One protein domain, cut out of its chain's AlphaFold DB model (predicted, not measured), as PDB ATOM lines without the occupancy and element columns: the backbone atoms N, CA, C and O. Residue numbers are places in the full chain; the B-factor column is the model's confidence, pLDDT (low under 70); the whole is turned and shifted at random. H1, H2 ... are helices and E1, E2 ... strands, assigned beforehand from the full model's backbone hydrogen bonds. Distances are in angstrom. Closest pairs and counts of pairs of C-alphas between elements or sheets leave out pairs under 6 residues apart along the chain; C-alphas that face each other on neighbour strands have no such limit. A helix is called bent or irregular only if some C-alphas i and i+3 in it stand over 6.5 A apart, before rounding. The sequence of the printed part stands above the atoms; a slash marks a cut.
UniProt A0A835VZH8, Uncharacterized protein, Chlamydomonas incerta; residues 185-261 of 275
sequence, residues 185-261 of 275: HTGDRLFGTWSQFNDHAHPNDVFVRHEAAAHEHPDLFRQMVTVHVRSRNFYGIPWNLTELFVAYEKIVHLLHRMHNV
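What this domain is: This is residues 185 to 261 of the 275 residues of an uncharacterized protein of Chlamydomonas incerta (UniProt A0A835VZH8). Two long helices, H3 and H1, lie side by side and run the same way, and the chain between them comes back in the opposite direction through the small helix H2, the short strand E1 and a long loop. The first stretch, residues 185 to 202, has no named element and lies for the most part on the side away from H3, while the loop of residues 229 to 240 reaches out beyond the start of H3 and makes one end of the long axis. The printed part has 77 residues, with three named helices and one named strand in the order H1, H2, E1, H3; E1 pairs with no named strand, and the class is mostly helix. The whole is compact, with a radius of gyration of the C-alphas of 12.6 A, and elongated in outline, with spans of 38 by 23 by 18 A.

Where its parts are: The longest helix is H3, residues 241 to 260, which measures 28.1 A from first to last C-alpha; it begins at C-alpha 241 at (-109.901, -8.029, 8.215) and ends at C-alpha 260 at (-85.547, -2.838, 21.298). H1, residues 203 to 216, is 19.8 A long and begins at C-alpha 203 at (-105.132, 1.544, 10.168). H2 is a helix of four residues, 218 to 221, and measures 5.1 A. E1 is a strand of three residues, Thr 226 to His 228, and measures 6.6 A, with C-alpha 226 at (-100.738, 2.811, 24.176). None of the helices is bent or irregular.

How they stand to each other: H3 and H1 touch, with 12 pairs of C-alphas within 8 A; the closest C-alphas are those of Ala 247 and Asn 204, 5.3 A apart. Their lines stand at a shallow tilt of 18 degrees, and they run the same way, with their centres 10.6 A apart. H1 and H2 only just touch, with 3 pairs of C-alphas within 8 A, and on the side of H1 residues 210 to 214 alone take part. The closest C-alphas of that pair are those of Ala 214 and Phe 221, 5.5 A apart. H2 and H3 are close but not clearly touching: their closest C-alphas, those of Pro 218 and Met 258, are 7.6 A apart. E1 is apart from H1, from H2 and from H3, and it pairs with no named strand. In H1 and H3 every pair of O of residue i and N of residue i+4 is within hydrogen-bond range; H2 is too short for such a pair, and its one pair of O of residue i and N of residue i+3 is not within range.

The domain as a whole: The two C-alphas farthest apart are those of Gly 236, in the link from E1 to H3, and Val 261, the last printed residue, at 41.1 A. From His 185 to Val 261, the first and last printed C-alphas, the distance is 21.3 A. The printed part has no cut. The link from H1 to H2, with 1 residue, and the link from H2 to E1, with 4 residues, are tight; the link from E1 to H3, with 12 residues, is long. The C-alphas of residues 229 to 240 lie 6 to 23 A from the mean of all C-alphas, and those of residues 185 to 202 lie 5 to 17 A from it. The mean pLDDT of the printed part is 84.0, and it is under 70 at 11 residues: residue 185, residues 231 to 239 and residue 261.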
ATOM      1  N   HIS A 185     -96.359  16.535  19.233       69.50
ATOM      2  CA  HIS A 185     -94.952  16.948  19.181       69.50
ATOM      3  C   HIS A 185     -94.456  17.588  20.487       69.50
ATOM      4  O   HIS A 185     -93.261  17.832  20.635       69.50
ATOM      5  N   THR A 186     -95.343  17.821  21.454       71.50
ATOM      6  CA  THR A 186     -94.977  18.307  22.796       71.50
ATOM      7  C   THR A 186     -94.481  17.189  23.719       71.50
ATOM      8  O   THR A 186     -93.747  17.454  24.665       71.50
ATOM      9  N   GLY A 187     -94.845  15.929  23.445       73.00
ATOM     10  CA  GLY A 187     -94.627  14.807  24.367       73.00
ATOM     11  C   GLY A 187     -95.654  14.712  25.495       73.00
ATOM     12  O   GLY A 187     -95.608  13.769  26.279       73.00
ATOM     13  N   ASP A 188     -96.619  15.630  25.541       78.88
ATOM     14  CA  ASP A 188     -97.590  15.773  26.627       78.88
ATOM     15  C   ASP A 188     -98.788  14.817  26.517       78.88
ATOM     16  O   ASP A 188     -99.784  14.962  27.228       78.88
ATOM     17  N   ARG A 189     -98.688  13.817  25.637       83.62
ATOM     18  CA  ARG A 189     -99.714  12.811  25.375       83.62
ATOM     19  C   ARG A 189     -99.094  11.421  25.386       83.62
ATOM     20  O   ARG A 189     -98.171  11.149  24.618       83.62
ATOM     21  N   LEU A 190     -99.617  10.531  26.229       89.69
ATOM     22  CA  LEU A 190     -99.081   9.172  26.371       89.69
ATOM     23  C   LEU A 190    -100.033   8.104  25.827       89.69
ATOM     24  O   LEU A 190     -99.574   7.014  25.491       89.69
ATOM     25  N   PHE A 191    -101.335   8.389  25.745       91.06
ATOM     26  CA  PHE A 191    -102.362   7.401  25.433       91.06
ATOM     27  C   PHE A 191    -103.006   7.606  24.053       91.06
ATOM     28  O   PHE A 191    -103.323   8.714  23.595       91.06
ATOM     29  N   GLY A 192    -103.286   6.481  23.400       88.12
ATOM     30  CA  GLY A 192    -103.910   6.401  22.085       88.12
ATOM     31  C   GLY A 192    -102.953   6.725  20.935       88.12
ATOM     32  O   GLY A 192    -101.759   6.882  21.108       88.12
ATOM     33  N   THR A 193    -103.494   6.813  19.727       86.44
ATOM     34  CA  THR A 193    -102.736   7.022  18.476       86.44
ATOM     35  C   THR A 193    -101.984   8.361  18.397       86.44
ATOM     36  O   THR A 193    -102.481   9.363  18.906       86.44
ATOM     37  N   TRP A 194    -100.831   8.401  17.714       83.75
ATOM     38  CA  TRP A 194    -100.090   9.626  17.359       83.75
ATOM     39  C   TRP A 194    -100.847  10.461  16.306       83.75
ATOM     40  O   TRP A 194    -100.511  10.480  15.122       83.75
ATOM     41  N   SER A 195    -101.952  11.077  16.722       78.38
ATOM     42  CA  SER A 195    -102.808  11.934  15.894       78.38
ATOM     43  C   SER A 195    -103.823  12.686  16.774       78.38
ATOM     44  O   SER A 195    -103.456  13.285  17.779       78.38
ATOM     45  N   GLN A 196    -105.112  12.627  16.437       73.75
ATOM     46  CA  GLN A 196    -106.214  13.226  17.178       73.75
ATOM     47  C   GLN A 196    -106.862  12.243  18.161       73.75
ATOM     48  O   GLN A 196    -106.687  11.022  18.093       73.75
ATOM     49  N   PHE A 197    -107.648  12.795  19.080       73.12
ATOM     50  CA  PHE A 197    -108.559  12.028  19.919       73.12
ATOM     51  C   PHE A 197    -109.596  11.300  19.059       73.12
ATOM     52  O   PHE A 197    -110.126  11.896  18.125       73.12
ATOM     53  N   ASN A 198    -109.914  10.038  19.376       74.44
ATOM     54  CA  ASN A 198    -110.849   9.225  18.587       74.44
ATOM     55  C   ASN A 198    -110.495   9.166  17.090       74.44
ATOM     56  O   ASN A 198    -111.369   9.313  16.247       74.44
ATOM     57  N   ASP A 199    -109.229   8.959  16.733       79.25
ATOM     58  CA  ASP A 199    -108.857   8.869  15.321       79.25
ATOM     59  C   ASP A 199    -109.639   7.775  14.582       79.25
ATOM     60  O   ASP A 199    -109.715   6.622  15.013       79.25
ATOM     61  N   HIS A 200    -110.230   8.181  13.464       79.62
ATOM     62  CA  HIS A 200    -111.073   7.363  12.602       79.62
ATOM     63  C   HIS A 200    -110.385   7.023  11.275       79.62
ATOM     64  O   HIS A 200    -111.027   6.494  10.370       79.62
ATOM     65  N   ALA A 201    -109.106   7.373  11.128       83.69
ATOM     66  CA  ALA A 201    -108.343   7.076   9.929       83.69
ATOM     67  C   ALA A 201    -108.166   5.568   9.708       83.69
ATOM     68  O   ALA A 201    -108.250   4.761  10.635       83.69
ATOM     69  N   HIS A 202    -107.851   5.201   8.466       84.88
ATOM     70  CA  HIS A 202    -107.521   3.829   8.111       84.88
ATOM     71  C   HIS A 202    -106.311   3.342   8.937       84.88
ATOM     72  O   HIS A 202    -105.352   4.100   9.100       84.88
ATOM     73  N   PRO A 203    -106.269   2.086   9.424       86.56
ATOM     74  CA  PRO A 203    -105.132   1.544  10.168       86.56
ATOM     75  C   PRO A 203    -103.785   1.707   9.449       86.56
ATOM     76  O   PRO A 203    -102.773   1.988  10.083       86.56
ATOM     77  N   ASN A 204    -103.760   1.593   8.117       87.94
ATOM     78  CA  ASN A 204    -102.565   1.910   7.321       87.94
ATOM     79  C   ASN A 204    -102.152   3.391   7.413       87.94
ATOM     80  O   ASN A 204    -100.962   3.670   7.510       87.94
ATOM     81  N   ASP A 205    -103.093   4.336   7.434       89.38
ATOM     82  CA  ASP A 205    -102.787   5.765   7.604       89.38
ATOM     83  C   ASP A 205    -102.300   6.062   9.027       89.38
ATOM     84  O   ASP A 205    -101.446   6.922   9.252       89.38
ATOM     85  N   VAL A 206    -102.836   5.340  10.019       90.06
ATOM     86  CA  VAL A 206    -102.305   5.335  11.387       90.06
ATOM     87  C   VAL A 206    -100.857   4.846  11.363       90.06
ATOM     88  O   VAL A 206     -99.984   5.564  11.846       90.06
ATOM     89  N   PHE A 207    -100.577   3.699  10.739       92.75
ATOM     90  CA  PHE A 207     -99.222   3.162  10.613       92.75
ATOM     91  C   PHE A 207     -98.250   4.152   9.955       92.75
ATOM     92  O   PHE A 207     -97.209   4.432  10.541       92.75
ATOM     93  N   VAL A 208     -98.594   4.722   8.795       93.06
ATOM     94  CA  VAL A 208     -97.727   5.675   8.073       93.06
ATOM     95  C   VAL A 208     -97.378   6.881   8.946       93.06
ATOM     96  O   VAL A 208     -96.220   7.287   9.007       93.06
ATOM     97  N   ARG A 209     -98.349   7.423   9.692       92.00
ATOM     98  CA  ARG A 209     -98.091   8.526  10.633       92.00
ATOM     99  C   ARG A 209     -97.217   8.109  11.807       92.00
ATOM    100  O   ARG A 209     -96.363   8.886  12.216       92.00
ATOM    101  N   HIS A 210     -97.394   6.897  12.331       93.75
ATOM    102  CA  HIS A 210     -96.533   6.389  13.403       93.75
ATOM    103  C   HIS A 210     -95.108   6.178  12.904       93.75
ATOM    104  O   HIS A 210     -94.168   6.485  13.626       93.75
ATOM    105  N   GLU A 211     -94.932   5.682  11.681       95.62
ATOM    106  CA  GLU A 211     -93.615   5.498  11.078       95.62
ATOM    107  C   GLU A 211     -92.900   6.840  10.878       95.62
ATOM    108  O   GLU A 211     -91.747   6.977  11.288       95.62
ATOM    109  N   ALA A 212     -93.604   7.849  10.354       94.44
ATOM    110  CA  ALA A 212     -93.081   9.209  10.242       94.44
ATOM    111  C   ALA A 212     -92.708   9.787  11.618       94.44
ATOM    112  O   ALA A 212     -91.580  10.233  11.818       94.44
ATOM    113  N   ALA A 213     -93.600   9.688  12.606       92.94
ATOM    114  CA  ALA A 213     -93.356  10.172  13.963       92.94
ATOM    115  C   ALA A 213     -92.181   9.466  14.654       92.94
ATOM    116  O   ALA A 213     -91.369  10.107  15.317       92.94
ATOM    117  N   ALA A 214     -92.060   8.150  14.483       94.31
ATOM    118  CA  ALA A 214     -90.956   7.365  15.019       94.31
ATOM    119  C   ALA A 214     -89.606   7.764  14.405       94.31
ATOM    120  O   ALA A 214     -88.579   7.658  15.078       94.31
ATOM    121  N   HIS A 215     -89.604   8.217  13.150       94.38
ATOM    122  CA  HIS A 215     -88.420   8.718  12.462       94.38
ATOM    123  C   HIS A 215     -88.080  10.164  12.864       94.38
ATOM    124  O   HIS A 215     -86.932  10.460  13.185       94.38
ATOM    125  N   GLU A 216     -89.067  11.059  12.865       94.06
ATOM    126  CA  GLU A 216     -88.882  12.499  13.092       94.06
ATOM    127  C   GLU A 216     -88.711  12.853  14.576       94.06
ATOM    128  O   GLU A 216     -87.906  13.714  14.929       94.06
ATOM    129  N   HIS A 217     -89.439  12.164  15.459       92.50
ATOM    130  CA  HIS A 217     -89.495  12.436  16.896       92.50
ATOM    131  C   HIS A 217     -89.337  11.151  17.728       92.50
ATOM    132  O   HIS A 217     -90.205  10.822  18.544       92.50
ATOM    133  N   PRO A 218     -88.221  10.416  17.576       92.62
ATOM    134  CA  PRO A 218     -88.061   9.077  18.140       92.62
ATOM    135  C   PRO A 218     -88.217   9.034  19.664       92.62
ATOM    136  O   PRO A 218     -88.769   8.075  20.203       92.62
ATOM    137  N   ASP A 219     -87.751  10.062  20.376       91.06
ATOM    138  CA  ASP A 219     -87.814  10.102  21.838       91.06
ATOM    139  C   ASP A 219     -89.215  10.393  22.364       91.06
ATOM    140  O   ASP A 219     -89.609   9.801  23.366       91.06
ATOM    141  N   LEU A 220     -89.983  11.242  21.678       90.25
ATOM    142  CA  LEU A 220     -91.377  11.516  22.026       90.25
ATOM    143  C   LEU A 220     -92.268  10.326  21.671       90.25
ATOM    144  O   LEU A 220     -93.058   9.878  22.496       90.25
ATOM    145  N   PHE A 221     -92.074   9.745  20.485       92.38
ATOM    146  CA  PHE A 221     -92.809   8.563  20.043       92.38
ATOM    147  C   PHE A 221     -92.645   7.392  21.023       92.38
ATOM    148  O   PHE A 221     -93.610   6.720  21.377       92.38
ATOM    149  N   ARG A 222     -91.431   7.187  21.554       92.88
ATOM    150  CA  ARG A 222     -91.165   6.166  22.580       92.88
ATOM    151  C   ARG A 222     -91.931   6.387  23.882       92.88
ATOM    152  O   ARG A 222     -91.965   5.454  24.684       92.88
ATOM    153  N   GLN A 223     -92.464   7.577  24.164       92.00
ATOM    154  CA  GLN A 223     -93.215   7.850  25.397       92.00
ATOM    155  C   GLN A 223     -94.635   7.292  25.364       92.00
ATOM    156  O   GLN A 223     -95.184   7.044  26.435       92.00
ATOM    157  N   MET A 224     -95.186   7.040  24.173       92.38
ATOM    158  CA  MET A 224     -96.512   6.453  24.019       92.38
ATOM    159  C   MET A 224     -96.608   5.138  24.793       92.38
ATOM    160  O   MET A 224     -95.819   4.214  24.589       92.38
ATOM    161  N   VAL A 225     -97.588   5.051  25.687       94.56
ATOM    162  CA  VAL A 225     -97.857   3.851  26.483       94.56
ATOM    163  C   VAL A 225     -98.923   2.970  25.848       94.56
ATOM    164  O   VAL A 225     -98.957   1.767  26.119       94.56
ATOM    165  N   THR A 226     -99.750   3.539  24.970       94.00
ATOM    166  CA  THR A 226    -100.738   2.811  24.176       94.00
ATOM    167  C   THR A 226    -100.874   3.380  22.772       94.00
ATOM    168  O   THR A 226    -100.543   4.533  22.518       94.00
ATOM    169  N   VAL A 227    -101.429   2.571  21.872       92.12
ATOM    170  CA  VAL A 227    -101.961   2.999  20.577       92.12
ATOM    171  C   VAL A 227    -103.381   2.458  20.458       92.12
ATOM    172  O   VAL A 227    -103.611   1.278  20.697       92.12
ATOM    173  N   HIS A 228    -104.330   3.311  20.088       89.75
ATOM    174  CA  HIS A 228    -105.716   2.915  19.824       89.75
ATOM    175  C   HIS A 228    -105.927   2.918  18.312       89.75
ATOM    176  O   HIS A 228    -105.880   3.986  17.697       89.75
ATOM    177  N   VAL A 229    -106.101   1.739  17.716       87.12
ATOM    178  CA  VAL A 229    -106.229   1.572  16.260       87.12
ATOM    179  C   VAL A 229    -107.673   1.219  15.943       87.12
ATOM    180  O   VAL A 229    -108.020   0.067  15.730       87.12
ATOM    181  N   ARG A 230    -108.537   2.228  15.942       79.69
ATOM    182  CA  ARG A 230    -109.979   2.003  15.928       79.69
ATOM    183  C   ARG A 230    -110.422   1.113  14.762       79.69
ATOM    184  O   ARG A 230    -110.216   1.445  13.598       79.69
ATOM    185  N   SER A 231    -111.104   0.021  15.088       69.69
ATOM    186  CA  SER A 231    -111.554  -0.987  14.115       69.69
ATOM    187  C   SER A 231    -112.961  -0.724  13.548       69.69
ATOM    188  O   SER A 231    -113.476  -1.476  12.716       69.69
ATOM    189  N   ARG A 232    -113.635   0.344  14.004       66.50
ATOM    190  CA  ARG A 232    -115.070   0.551  13.759       66.50
ATOM    191  C   ARG A 232    -115.373   0.947  12.308       66.50
ATOM    192  O   ARG A 232    -114.941   1.994  11.837       66.50
ATOM    193  N   ASN A 233    -116.211   0.150  11.637       56.47
ATOM    194  CA  ASN A 233    -116.898   0.505  10.387       56.47
ATOM    195  C   ASN A 233    -117.740   1.775  10.592       56.47
ATOM    196  O   ASN A 233    -118.762   1.726  11.280       56.47
ATOM    197  N   PHE A 234    -117.385   2.880   9.949       49.97
ATOM    198  CA  PHE A 234    -118.370   3.905   9.613       49.97
ATOM    199  C   PHE A 234    -118.705   3.760   8.124       49.97
ATOM    200  O   PHE A 234    -117.805   3.671   7.297       49.97
ATOM    201  N   TYR A 235    -120.005   3.711   7.807       46.31
ATOM    202  CA  TYR A 235    -120.587   3.662   6.450       46.31
ATOM    203  C   TYR A 235    -120.656   2.311   5.713       46.31
ATOM    204  O   TYR A 235    -120.623   2.279   4.489       46.31
ATOM    205  N   GLY A 236    -120.847   1.190   6.418       51.09
ATOM    206  CA  GLY A 236    -121.342  -0.040   5.773       51.09
ATOM    207  C   GLY A 236    -120.377  -0.716   4.791       51.09
ATOM    208  O   GLY A 236    -120.790  -1.625   4.077       51.09
ATOM    209  N   ILE A 237    -119.106  -0.311   4.776       55.09
ATOM    210  CA  ILE A 237    -118.033  -1.016   4.075       55.09
ATOM    211  C   ILE A 237    -117.352  -1.912   5.106       55.09
ATOM    212  O   ILE A 237    -116.760  -1.376   6.037       55.09
ATOM    213  N   PRO A 238    -117.444  -3.247   5.002       60.56
ATOM    214  CA  PRO A 238    -116.666  -4.129   5.853       60.56
ATOM    215  C   PRO A 238    -115.180  -3.870   5.604       60.56
ATOM    216  O   PRO A 238    -114.727  -4.012   4.467       60.56
ATOM    217  N   TRP A 239    -114.415  -3.517   6.641       66.56
ATOM    218  CA  TRP A 239    -112.957  -3.603   6.547       66.56
ATOM    219  C   TRP A 239    -112.564  -5.004   6.083       66.56
ATOM    220  O   TRP A 239    -113.073  -6.011   6.586       66.56
ATOM    221  N   ASN A 240    -111.610  -5.075   5.161       75.50
ATOM    222  CA  ASN A 240    -110.903  -6.316   4.916       75.50
ATOM    223  C   ASN A 240    -110.102  -6.646   6.184       75.50
ATOM    224  O   ASN A 240    -109.096  -5.999   6.475       75.50
ATOM    225  N   LEU A 241    -110.558  -7.632   6.964       77.94
ATOM    226  CA  LEU A 241    -109.901  -8.029   8.215       77.94
ATOM    227  C   LEU A 241    -108.415  -8.341   8.003       77.94
ATOM    228  O   LEU A 241    -107.600  -8.052   8.871       77.94
ATOM    229  N   THR A 242    -108.040  -8.869   6.837       82.62
ATOM    230  CA  THR A 242    -106.637  -9.107   6.495       82.62
ATOM    231  C   THR A 242    -105.832  -7.809   6.438       82.62
ATOM    232  O   THR A 242    -104.726  -7.761   6.965       82.62
ATOM    233  N   GLU A 243    -106.377  -6.738   5.861       80.19
ATOM    234  CA  GLU A 243    -105.709  -5.430   5.819       80.19
ATOM    235  C   GLU A 243    -105.595  -4.803   7.209       80.19
ATOM    236  O   GLU A 243    -104.543  -4.251   7.542       80.19
ATOM    237  N   LEU A 244    -106.637  -4.944   8.037       82.44
ATOM    238  CA  LEU A 244    -106.611  -4.538   9.443       82.44
ATOM    239  C   LEU A 244    -105.469  -5.252  10.178       82.44
ATOM    240  O   LEU A 244    -104.604  -4.591  10.746       82.44
ATOM    241  N   PHE A 245    -105.407  -6.585  10.105       86.44
ATOM    242  CA  PHE A 245    -104.360  -7.364  10.770       86.44
ATOM    243  C   PHE A 245    -102.954  -7.008  10.280       86.44
ATOM    244  O   PHE A 245    -102.055  -6.858  11.102       86.44
ATOM    245  N   VAL A 246    -102.763  -6.804   8.972       89.56
ATOM    246  CA  VAL A 246    -101.464  -6.389   8.413       89.56
ATOM    247  C   VAL A 246    -101.037  -5.025   8.957       89.56
ATOM    248  O   VAL A 246     -99.875  -4.843   9.320       89.56
ATOM    249  N   ALA A 247    -101.950  -4.056   9.033       88.00
ATOM    250  CA  ALA A 247    -101.641  -2.746   9.600       88.00
ATOM    251  C   ALA A 247    -101.304  -2.836  11.096       88.00
ATOM    252  O   ALA A 247    -100.316  -2.250  11.541       88.00
ATOM    253  N   TYR A 248    -102.074  -3.619  11.857       90.25
ATOM    254  CA  TYR A 248    -101.800  -3.900  13.267       90.25
ATOM    255  C   TYR A 248    -100.417  -4.502  13.474       90.25
ATOM    256  O   TYR A 248     -99.656  -4.026  14.314       90.25
ATOM    257  N   GLU A 249    -100.074  -5.521  12.686       93.88
ATOM    258  CA  GLU A 249     -98.781  -6.187  12.765       93.88
ATOM    259  C   GLU A 249     -97.643  -5.185  12.535       93.88
ATOM    260  O   GLU A 249     -96.696  -5.122  13.317       93.88
ATOM    261  N   LYS A 250     -97.770  -4.327  11.516       95.69
ATOM    262  CA  LYS A 250     -96.792  -3.270  11.224       95.69
ATOM    263  C   LYS A 250     -96.639  -2.273  12.374       95.69
ATOM    264  O   LYS A 250     -95.509  -1.917  12.711       95.69
ATOM    265  N   ILE A 251     -97.742  -1.846  12.995       94.88
ATOM    266  CA  ILE A 251     -97.718  -0.941  14.155       94.88
ATOM    267  C   ILE A 251     -97.020  -1.617  15.340       94.88
ATOM    268  O   ILE A 251     -96.119  -1.028  15.935       94.88
ATOM    269  N   VAL A 252     -97.364  -2.871  15.650       94.69
ATOM    270  CA  VAL A 252     -96.723  -3.639  16.729       94.69
ATOM    271  C   VAL A 252     -95.224  -3.804  16.470       94.69
ATOM    272  O   VAL A 252     -94.422  -3.545  17.368       94.69
ATOM    273  N   HIS A 253     -94.822  -4.168  15.248       95.94
ATOM    274  CA  HIS A 253     -93.408  -4.284  14.873       95.94
ATOM    275  C   HIS A 253     -92.671  -2.954  15.000       95.94
ATOM    276  O   HIS A 253     -91.551  -2.925  15.508       95.94
ATOM    277  N   LEU A 254     -93.279  -1.846  14.576       96.12
ATOM    278  CA  LEU A 254     -92.696  -0.516  14.724       96.12
ATOM    279  C   LEU A 254     -92.451  -0.180  16.202       96.12
ATOM    280  O   LEU A 254     -91.321   0.153  16.564       96.12
ATOM    281  N   LEU A 255     -93.468  -0.329  17.056       94.62
ATOM    282  CA  LEU A 255     -93.361  -0.092  18.499       94.62
ATOM    283  C   LEU A 255     -92.284  -0.992  19.122       94.62
ATOM    284  O   LEU A 255     -91.405  -0.521  19.844       94.62
ATOM    285  N   HIS A 256     -92.281  -2.280  18.777       94.06
ATOM    286  CA  HIS A 256     -91.275  -3.230  19.239       94.06
ATOM    287  C   HIS A 256     -89.855  -2.812  18.829       94.06
ATOM    288  O   HIS A 256     -88.952  -2.807  19.667       94.06
ATOM    289  N   ARG A 257     -89.636  -2.413  17.567       94.56
ATOM    290  CA  ARG A 257     -88.331  -1.920  17.093       94.56
ATOM    291  C   ARG A 257     -87.885  -0.693  17.876       94.56
ATOM    292  O   ARG A 257     -86.754  -0.674  18.345       94.56
ATOM    293  N   MET A 258     -88.771   0.281  18.082       94.19
ATOM    294  CA  MET A 258     -88.442   1.537  18.766       94.19
ATOM    295  C   MET A 258     -87.985   1.349  20.215       94.19
ATOM    296  O   MET A 258     -87.189   2.155  20.706       94.19
ATOM    297  N   HIS A 259     -88.439   0.281  20.877       89.62
ATOM    298  CA  HIS A 259     -88.066  -0.055  22.251       89.62
ATOM    299  C   HIS A 259     -86.930  -1.083  22.373       89.62
ATOM    300  O   HIS A 259     -86.303  -1.148  23.429       89.62
ATOM    301  N   ASN A 260     -86.617  -1.832  21.311       83.94
ATOM    302  CA  ASN A 260     -85.547  -2.838  21.298       83.94
ATOM    303  C   ASN A 260     -84.226  -2.366  20.680       83.94
ATOM    304  O   ASN A 260     -83.297  -3.163  20.550       83.94
ATOM    305  N   VAL A 261     -84.076  -1.075  20.362       62.94
ATOM    306  CA  VAL A 261     -82.770  -0.492  20.001       62.94
ATOM    307  C   VAL A 261     -81.891  -0.327  21.251       62.94
ATOM    308  O   VAL A 261     -81.509   0.763  21.659       62.94
TER     309      VAL A 261